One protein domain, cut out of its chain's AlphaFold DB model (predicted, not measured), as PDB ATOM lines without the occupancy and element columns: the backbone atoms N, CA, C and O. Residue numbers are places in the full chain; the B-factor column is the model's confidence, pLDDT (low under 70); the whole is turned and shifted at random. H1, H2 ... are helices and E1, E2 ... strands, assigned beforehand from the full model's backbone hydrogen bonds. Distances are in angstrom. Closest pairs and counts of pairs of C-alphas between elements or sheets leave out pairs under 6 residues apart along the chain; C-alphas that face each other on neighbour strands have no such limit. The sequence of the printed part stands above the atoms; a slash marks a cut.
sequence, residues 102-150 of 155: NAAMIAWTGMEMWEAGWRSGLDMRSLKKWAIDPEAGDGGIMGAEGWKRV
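AT A GLANCE: This is residues 102 to 150 of the 155 residues of the protein "TsaD domain-containing protein" of Pseudogymnoascus sp. VKM F-3808 (UniProt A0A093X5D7). What shape is it? It is an open arch: the antiparallel strand pair E1 and E2 joins helix H1, whose residues 103 to 109 stick out, to a wide loop, residues 121 to 139, and short H2. What makes it? The printed part has 49 residues, with H1, E1, H2, E2 in order, mixed helices and strands, under half in named elements. It is only just compact, close to loose: radius of gyration of the C-alphas 11.3 A, spans 27 by 27 by 20 A.

IN THESE COORDINATES: Where is the sheet? E1 is residues 118 to 120; E2 is residues 147 to 149, ending at C-alpha 149 (9.398, 107.564, 7.531). Where are the helices? H1 is residues 103 to 115, 18.4 A from C-alpha 103 (11.303, 84.250, 12.181) to C-alpha 115; H2 is residues 140 to 143.

HOW THE PARTS SIT: How do strands pair? E1 and E2 are antiparallel; N 119 and O 148, 2.8 A apart, are within hydrogen-bond range. And H1? The closest C-alphas of H1 and E1, Met 113 and Arg 119, are 7.5 A apart. H1 and H2 are apart. In H1 every O i to N i+4 pair is within hydrogen-bond range; H2 is too short for one.

THE WHOLE: Is it cut? The printed part has no cut; the E1 to H2 link, 19 residues, is long. Is confidence low? No printed residue is under 70.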
ATOM      1  N   ASN A 102       9.464  82.708  16.458       92.56
ATOM      2  CA  ASN A 102       9.801  82.268  15.107       92.56
ATOM      3  C   ASN A 102      10.147  83.454  14.191       92.56
ATOM      4  O   ASN A 102       9.736  84.584  14.427       92.56
ATOM      5  N   ALA A 103      10.897  83.199  13.117       96.44
ATOM      6  CA  ALA A 103      11.303  84.250  12.181       96.44
ATOM      7  C   ALA A 103      10.129  84.829  11.366       96.44
ATOM      8  O   ALA A 103      10.204  85.974  10.926       96.44
ATOM      9  N   ALA A 104       9.040  84.074  11.181       95.81
ATOM     10  CA  ALA A 104       7.896  84.529  10.395       95.81
ATOM     11  C   ALA A 104       7.166  85.702  11.068       95.81
ATOM     12  O   ALA A 104       6.793  86.644  10.378       95.81
ATOM     13  N   MET A 105       7.038  85.715  12.403       95.00
ATOM     14  CA  MET A 105       6.419  86.838  13.128       95.00
ATOM     15  C   MET A 105       7.246  88.134  13.019       95.00
ATOM     16  O   MET A 105       6.685  89.227  12.942       95.00
ATOM     17  N   ILE A 106       8.577  88.005  12.954       96.81
ATOM     18  CA  ILE A 106       9.498  89.133  12.759       96.81
ATOM     19  C   ILE A 106       9.383  89.656  11.328       96.81
ATOM     20  O   ILE A 106       9.243  90.860  11.124       96.81
ATOM     21  N   ALA A 107       9.387  88.754  10.341       97.81
ATOM     22  CA  ALA A 107       9.229  89.111   8.936       97.81
ATOM     23  C   ALA A 107       7.879  89.792   8.664       97.81
ATOM     24  O   ALA A 107       7.854  90.821   7.996       97.81
ATOM     25  N   TRP A 108       6.782  89.270   9.226       97.50
ATOM     26  CA  TRP A 108       5.448  89.858   9.083       97.50
ATOM     27  C   TRP A 108       5.387  91.268   9.668       97.50
ATOM     28  O   TRP A 108       5.006  92.204   8.978       97.50
ATOM     29  N   THR A 109       5.849  91.446  10.910       95.81
ATOM     30  CA  THR A 109       5.911  92.775  11.541       95.81
ATOM     31  C   THR A 109       6.749  93.750  10.710       95.81
ATOM     32  O   THR A 109       6.352  94.892  10.508       95.81
ATOM     33  N   GLY A 110       7.893  93.299  10.184       95.94
ATOM     34  CA  GLY A 110       8.744  94.116   9.320       95.94
ATOM     35  C   GLY A 110       8.069  94.516   8.007       95.94
ATOM     36  O   GLY A 110       8.228  95.653   7.572       95.94
ATOM     37  N   MET A 111       7.298  93.612   7.401       97.69
ATOM     38  CA  MET A 111       6.517  93.878   6.191       97.69
ATOM     39  C   MET A 111       5.414  94.911   6.452       97.69
ATOM     40  O   MET A 111       5.351  95.903   5.736       97.69
ATOM     41  N   GLU A 112       4.634  94.749   7.525       96.75
ATOM     42  CA  GLU A 112       3.601  95.713   7.945       96.75
ATOM     43  C   GLU A 112       4.197  97.111   8.178       96.75
ATOM     44  O   GLU A 112       3.689  98.119   7.687       96.75
ATOM     45  N   MET A 113       5.333  97.188   8.882       94.31
ATOM     46  CA  MET A 113       6.038  98.455   9.091       94.31
ATOM     47  C   MET A 113       6.562  99.045   7.777       94.31
ATOM     48  O   MET A 113       6.496 100.260   7.576       94.31
ATOM     49  N   TRP A 114       7.074  98.202   6.877       94.94
ATOM     50  CA  TRP A 114       7.577  98.633   5.578       94.94
ATOM     51  C   TRP A 114       6.462  99.227   4.709       94.94
ATOM     52  O   TRP A 114       6.640 100.302   4.129       94.94
ATOM     53  N   GLU A 115       5.313  98.561   4.637       95.31
ATOM     54  CA  GLU A 115       4.132  99.024   3.903       95.31
ATOM     55  C   GLU A 115       3.544 100.300   4.515       95.31
ATOM     56  O   GLU A 115       3.119 101.191   3.786       95.31
ATOM     57  N   ALA A 116       3.642 100.468   5.837       93.56
ATOM     58  CA  ALA A 116       3.298 101.711   6.531       93.56
ATOM     59  C   ALA A 116       4.333 102.850   6.355       93.56
ATOM     60  O   ALA A 116       4.210 103.904   6.986       93.56
ATOM     61  N   GLY A 117       5.368 102.653   5.527       94.75
ATOM     62  CA  GLY A 117       6.376 103.669   5.197       94.75
ATOM     63  C   GLY A 117       7.540 103.779   6.187       94.75
ATOM     64  O   GLY A 117       8.364 104.684   6.059       94.75
ATOM     65  N   TRP A 118       7.665 102.872   7.158       93.81
ATOM     66  CA  TRP A 118       8.750 102.896   8.142       93.81
ATOM     67  C   TRP A 118       9.976 102.108   7.688       93.81
ATOM     68  O   TRP A 118       9.877 101.023   7.114       93.81
ATOM     69  N   ARG A 119      11.163 102.659   7.944       93.75
ATOM     70  CA  ARG A 119      12.469 102.068   7.626       93.75
ATOM     71  C   ARG A 119      13.410 102.228   8.812       93.75
ATOM     72  O   ARG A 119      13.380 103.262   9.474       93.75
ATOM     73  N   SER A 120      14.276 101.251   9.047       93.25
ATOM     74  CA  SER A 120      15.387 101.381   9.991       93.25
ATOM     75  C   SER A 120      16.652 101.883   9.288       93.25
ATOM     76  O   SER A 120      16.948 101.520   8.147       93.25
ATOM     77  N   GLY A 121      17.414 102.742   9.963       91.44
ATOM     78  CA  GLY A 121      18.776 103.091   9.576       91.44
ATOM     79  C   GLY A 121      19.751 101.929   9.800       91.44
ATOM     80  O   GLY A 121      19.532 101.066  10.647       91.44
ATOM     81  N   LEU A 122      20.860 101.915   9.054       92.62
ATOM     82  CA  LEU A 122      21.927 100.913   9.223       92.62
ATOM     83  C   LEU A 122      22.722 101.088  10.530       92.62
ATOM     84  O   LEU A 122      23.519 100.232  10.896       92.62
ATOM     85  N   ASP A 123      22.517 102.207  11.214       91.81
ATOM     86  CA  ASP A 123      23.082 102.563  12.509       91.81
ATOM     87  C   ASP A 123      22.250 102.058  13.700       91.81
ATOM     88  O   ASP A 123      22.681 102.212  14.847       91.81
ATOM     89  N   MET A 124      21.095 101.427  13.447       91.19
ATOM     90  CA  MET A 124      20.222 100.883  14.486       91.19
ATOM     91  C   MET A 124      20.945  99.816  15.319       91.19
ATOM     92  O   MET A 124      21.684  98.971  14.806       91.19
ATOM     93  N   ARG A 125      20.731  99.850  16.636       91.12
ATOM     94  CA  ARG A 125      21.386  98.958  17.601       91.12
ATOM     95  C   ARG A 125      20.366  98.114  18.348       91.12
ATOM     96  O   ARG A 125      19.192  98.454  18.434       91.12
ATOM     97  N   SER A 126      20.835  97.021  18.944       92.12
ATOM     98  CA  SER A 126      20.008  96.204  19.828       92.12
ATOM     99  C   SER A 126      19.604  96.986  21.080       92.12
ATOM    100  O   SER A 126      20.472  97.484  21.804       92.12
ATOM    101  N   LEU A 127      18.309  97.010  21.385       91.50
ATOM    102  CA  LEU A 127      17.777  97.564  22.626       91.50
ATOM    103  C   LEU A 127      17.535  96.434  23.629       91.50
ATOM    104  O   LEU A 127      16.734  95.534  23.395       91.50
ATOM    105  N   LYS A 128      18.240  96.466  24.769       92.94
ATOM    106  CA  LYS A 128      18.092  95.446  25.828       92.94
ATOM    107  C   LYS A 128      16.717  95.501  26.499       92.94
ATOM    108  O   LYS A 128      16.200  94.480  26.942       92.94
ATOM    109  N   LYS A 129      16.176  96.709  26.642       92.12
ATOM    110  CA  LYS A 129      14.822  96.981  27.114       92.12
ATOM    111  C   LYS A 129      14.207  97.922  26.097       92.12
ATOM    112  O   LYS A 129      14.791  98.969  25.838       92.12
ATOM    113  N   TRP A 130      13.093  97.505  25.524       92.56
ATOM    114  CA  TRP A 130      12.371  98.259  24.517       92.56
ATOM    115  C   TRP A 130      10.894  98.168  24.868       92.56
ATOM    116  O   TRP A 130      10.341  97.064  24.886       92.56
ATOM    117  N   ALA A 131      10.291  99.284  25.273       93.38
ATOM    118  CA  ALA A 131       8.884  99.273  25.631       93.38
ATOM    119  C   ALA A 131       8.011  99.147  24.378       93.38
ATOM    120  O   ALA A 131       8.337  99.648  23.306       93.38
ATOM    121  N   ILE A 132       6.871  98.479  24.530       92.75
ATOM    122  CA  ILE A 132       5.831  98.459  23.497       92.75
ATOM    123  C   ILE A 132       4.883  99.659  23.631       92.75
ATOM    124  O   ILE A 132       4.318 100.118  22.645       92.75
ATOM    125  N   ASP A 133       4.723 100.151  24.860       90.56
ATOM    126  CA  ASP A 133       3.798 101.220  25.218       90.56
ATOM    127  C   ASP A 133       4.322 102.571  24.705       90.56
ATOM    128  O   ASP A 133       5.421 102.965  25.102       90.56
ATOM    129  N   PRO A 134       3.581 103.282  23.837       89.00
ATOM    130  CA  PRO A 134       3.995 104.596  23.350       89.00
ATOM    131  C   PRO A 134       4.102 105.649  24.463       89.00
ATOM    132  O   PRO A 134       4.849 106.609  24.304       89.00
ATOM    133  N   GLU A 135       3.412 105.463  25.594       88.94
ATOM    134  CA  GLU A 135       3.464 106.372  26.748       88.94
ATOM    135  C   GLU A 135       4.651 106.080  27.687       88.94
ATOM    136  O   GLU A 135       4.845 106.755  28.703       88.94
ATOM    137  N   ALA A 136       5.465 105.063  27.384       90.88
ATOM    138  CA  ALA A 136       6.681 104.789  28.135       90.88
ATOM    139  C   ALA A 136       7.729 105.898  27.932       90.88
ATOM    140  O   ALA A 136       7.771 106.577  26.909       90.88
ATOM    141  N   GLY A 137       8.634 106.062  28.902       87.75
ATOM    142  CA  GLY A 137       9.658 107.115  28.857       87.75
ATOM    143  C   GLY A 137      10.666 107.003  27.702       87.75
ATOM    144  O   GLY A 137      11.383 107.963  27.443       87.75
ATOM    145  N   ASP A 138      10.730 105.853  27.022       88.12
ATOM    146  CA  ASP A 138      11.517 105.615  25.805       88.12
ATOM    147  C   ASP A 138      10.700 105.791  24.508       88.12
ATOM    148  O   ASP A 138      11.236 105.561  23.428       88.12
ATOM    149  N   GLY A 139       9.423 106.194  24.593       89.56
ATOM    150  CA  GLY A 139       8.521 106.409  23.454       89.56
ATOM    151  C   GLY A 139       8.014 105.128  22.776       89.56
ATOM    152  O   GLY A 139       7.481 105.184  21.664       89.56
ATOM    153  N   GLY A 140       8.191 103.964  23.406       91.88
ATOM    154  CA  GLY A 140       7.678 102.688  22.912       91.88
ATOM    155  C   GLY A 140       8.357 102.185  21.630       91.88
ATOM    156  O   GLY A 140       9.531 102.456  21.364       91.88
ATOM    157  N   ILE A 141       7.600 101.465  20.789       90.81
ATOM    158  CA  ILE A 141       8.109 100.937  19.506       90.81
ATOM    159  C   ILE A 141       8.699 102.070  18.654       90.81
ATOM    160  O   ILE A 141       9.797 101.943  18.110       90.81
ATOM    161  N   MET A 142       7.979 103.189  18.565       89.88
ATOM    162  CA  MET A 142       8.318 104.296  17.669       89.88
ATOM    163  C   MET A 142       9.346 105.271  18.252       89.88
ATOM    164  O   MET A 142       9.881 106.088  17.509       89.88
ATOM    165  N   GLY A 143       9.645 105.181  19.549       88.69
ATOM    166  CA  GLY A 143      10.649 106.017  20.208       88.69
ATOM    167  C   GLY A 143      12.092 105.532  20.041       88.69
ATOM    168  O   GLY A 143      13.024 106.260  20.376       88.69
ATOM    169  N   ALA A 144      12.303 104.332  19.487       88.62
ATOM    170  CA  ALA A 144      13.643 103.832  19.194       88.62
ATOM    171  C   ALA A 144      14.368 104.704  18.151       88.62
ATOM    172  O   ALA A 144      13.810 105.079  17.118       88.62
ATOM    173  N   GLU A 145      15.648 104.989  18.396       88.19
ATOM    174  CA  GLU A 145      16.488 105.723  17.449       88.19
ATOM    175  C   GLU A 145      16.684 104.937  16.140       88.19
ATOM    176  O   GLU A 145      16.822 103.711  16.137       88.19
ATOM    177  N   GLY A 146      16.743 105.659  15.018       88.69
ATOM    178  CA  GLY A 146      17.025 105.091  13.696       88.69
ATOM    179  C   GLY A 146      15.797 104.842  12.816       88.69
ATOM    180  O   GLY A 146      15.972 104.487  11.649       88.69
ATOM    181  N   TRP A 147      14.574 105.068  13.308       92.31
ATOM    182  CA  TRP A 147      13.380 105.049  12.460       92.31
ATOM    183  C   TRP A 147      13.363 106.216  11.468       92.31
ATOM    184  O   TRP A 147      13.626 107.368  11.812       92.31
ATOM    185  N   LYS A 148      13.007 105.918  10.220       92.06
ATOM    186  CA  LYS A 148      12.788 106.880   9.139       92.06
ATOM    187  C   LYS A 148      11.431 106.602   8.515       92.06
ATOM    188  O   LYS A 148      11.132 105.451   8.204       92.06
ATOM    189  N   ARG A 149      10.635 107.647   8.308       91.06
ATOM    190  CA  ARG A 149       9.398 107.564   7.531       91.06
ATOM    191  C   ARG A 149       9.687 108.019   6.108       91.06
ATOM    192  O   ARG A 149      10.282 109.076   5.915       91.06
ATOM    193  N   VAL A 150       9.331 107.193   5.136       87.69
ATOM    194  CA  VAL A 150       9.415 107.526   3.716       87.69
ATOM    195  C   VAL A 150       8.025 107.984   3.293       87.69
ATOM    196  O   VAL A 150       7.078 107.213   3.412       87.69
TER     197      VAL A 150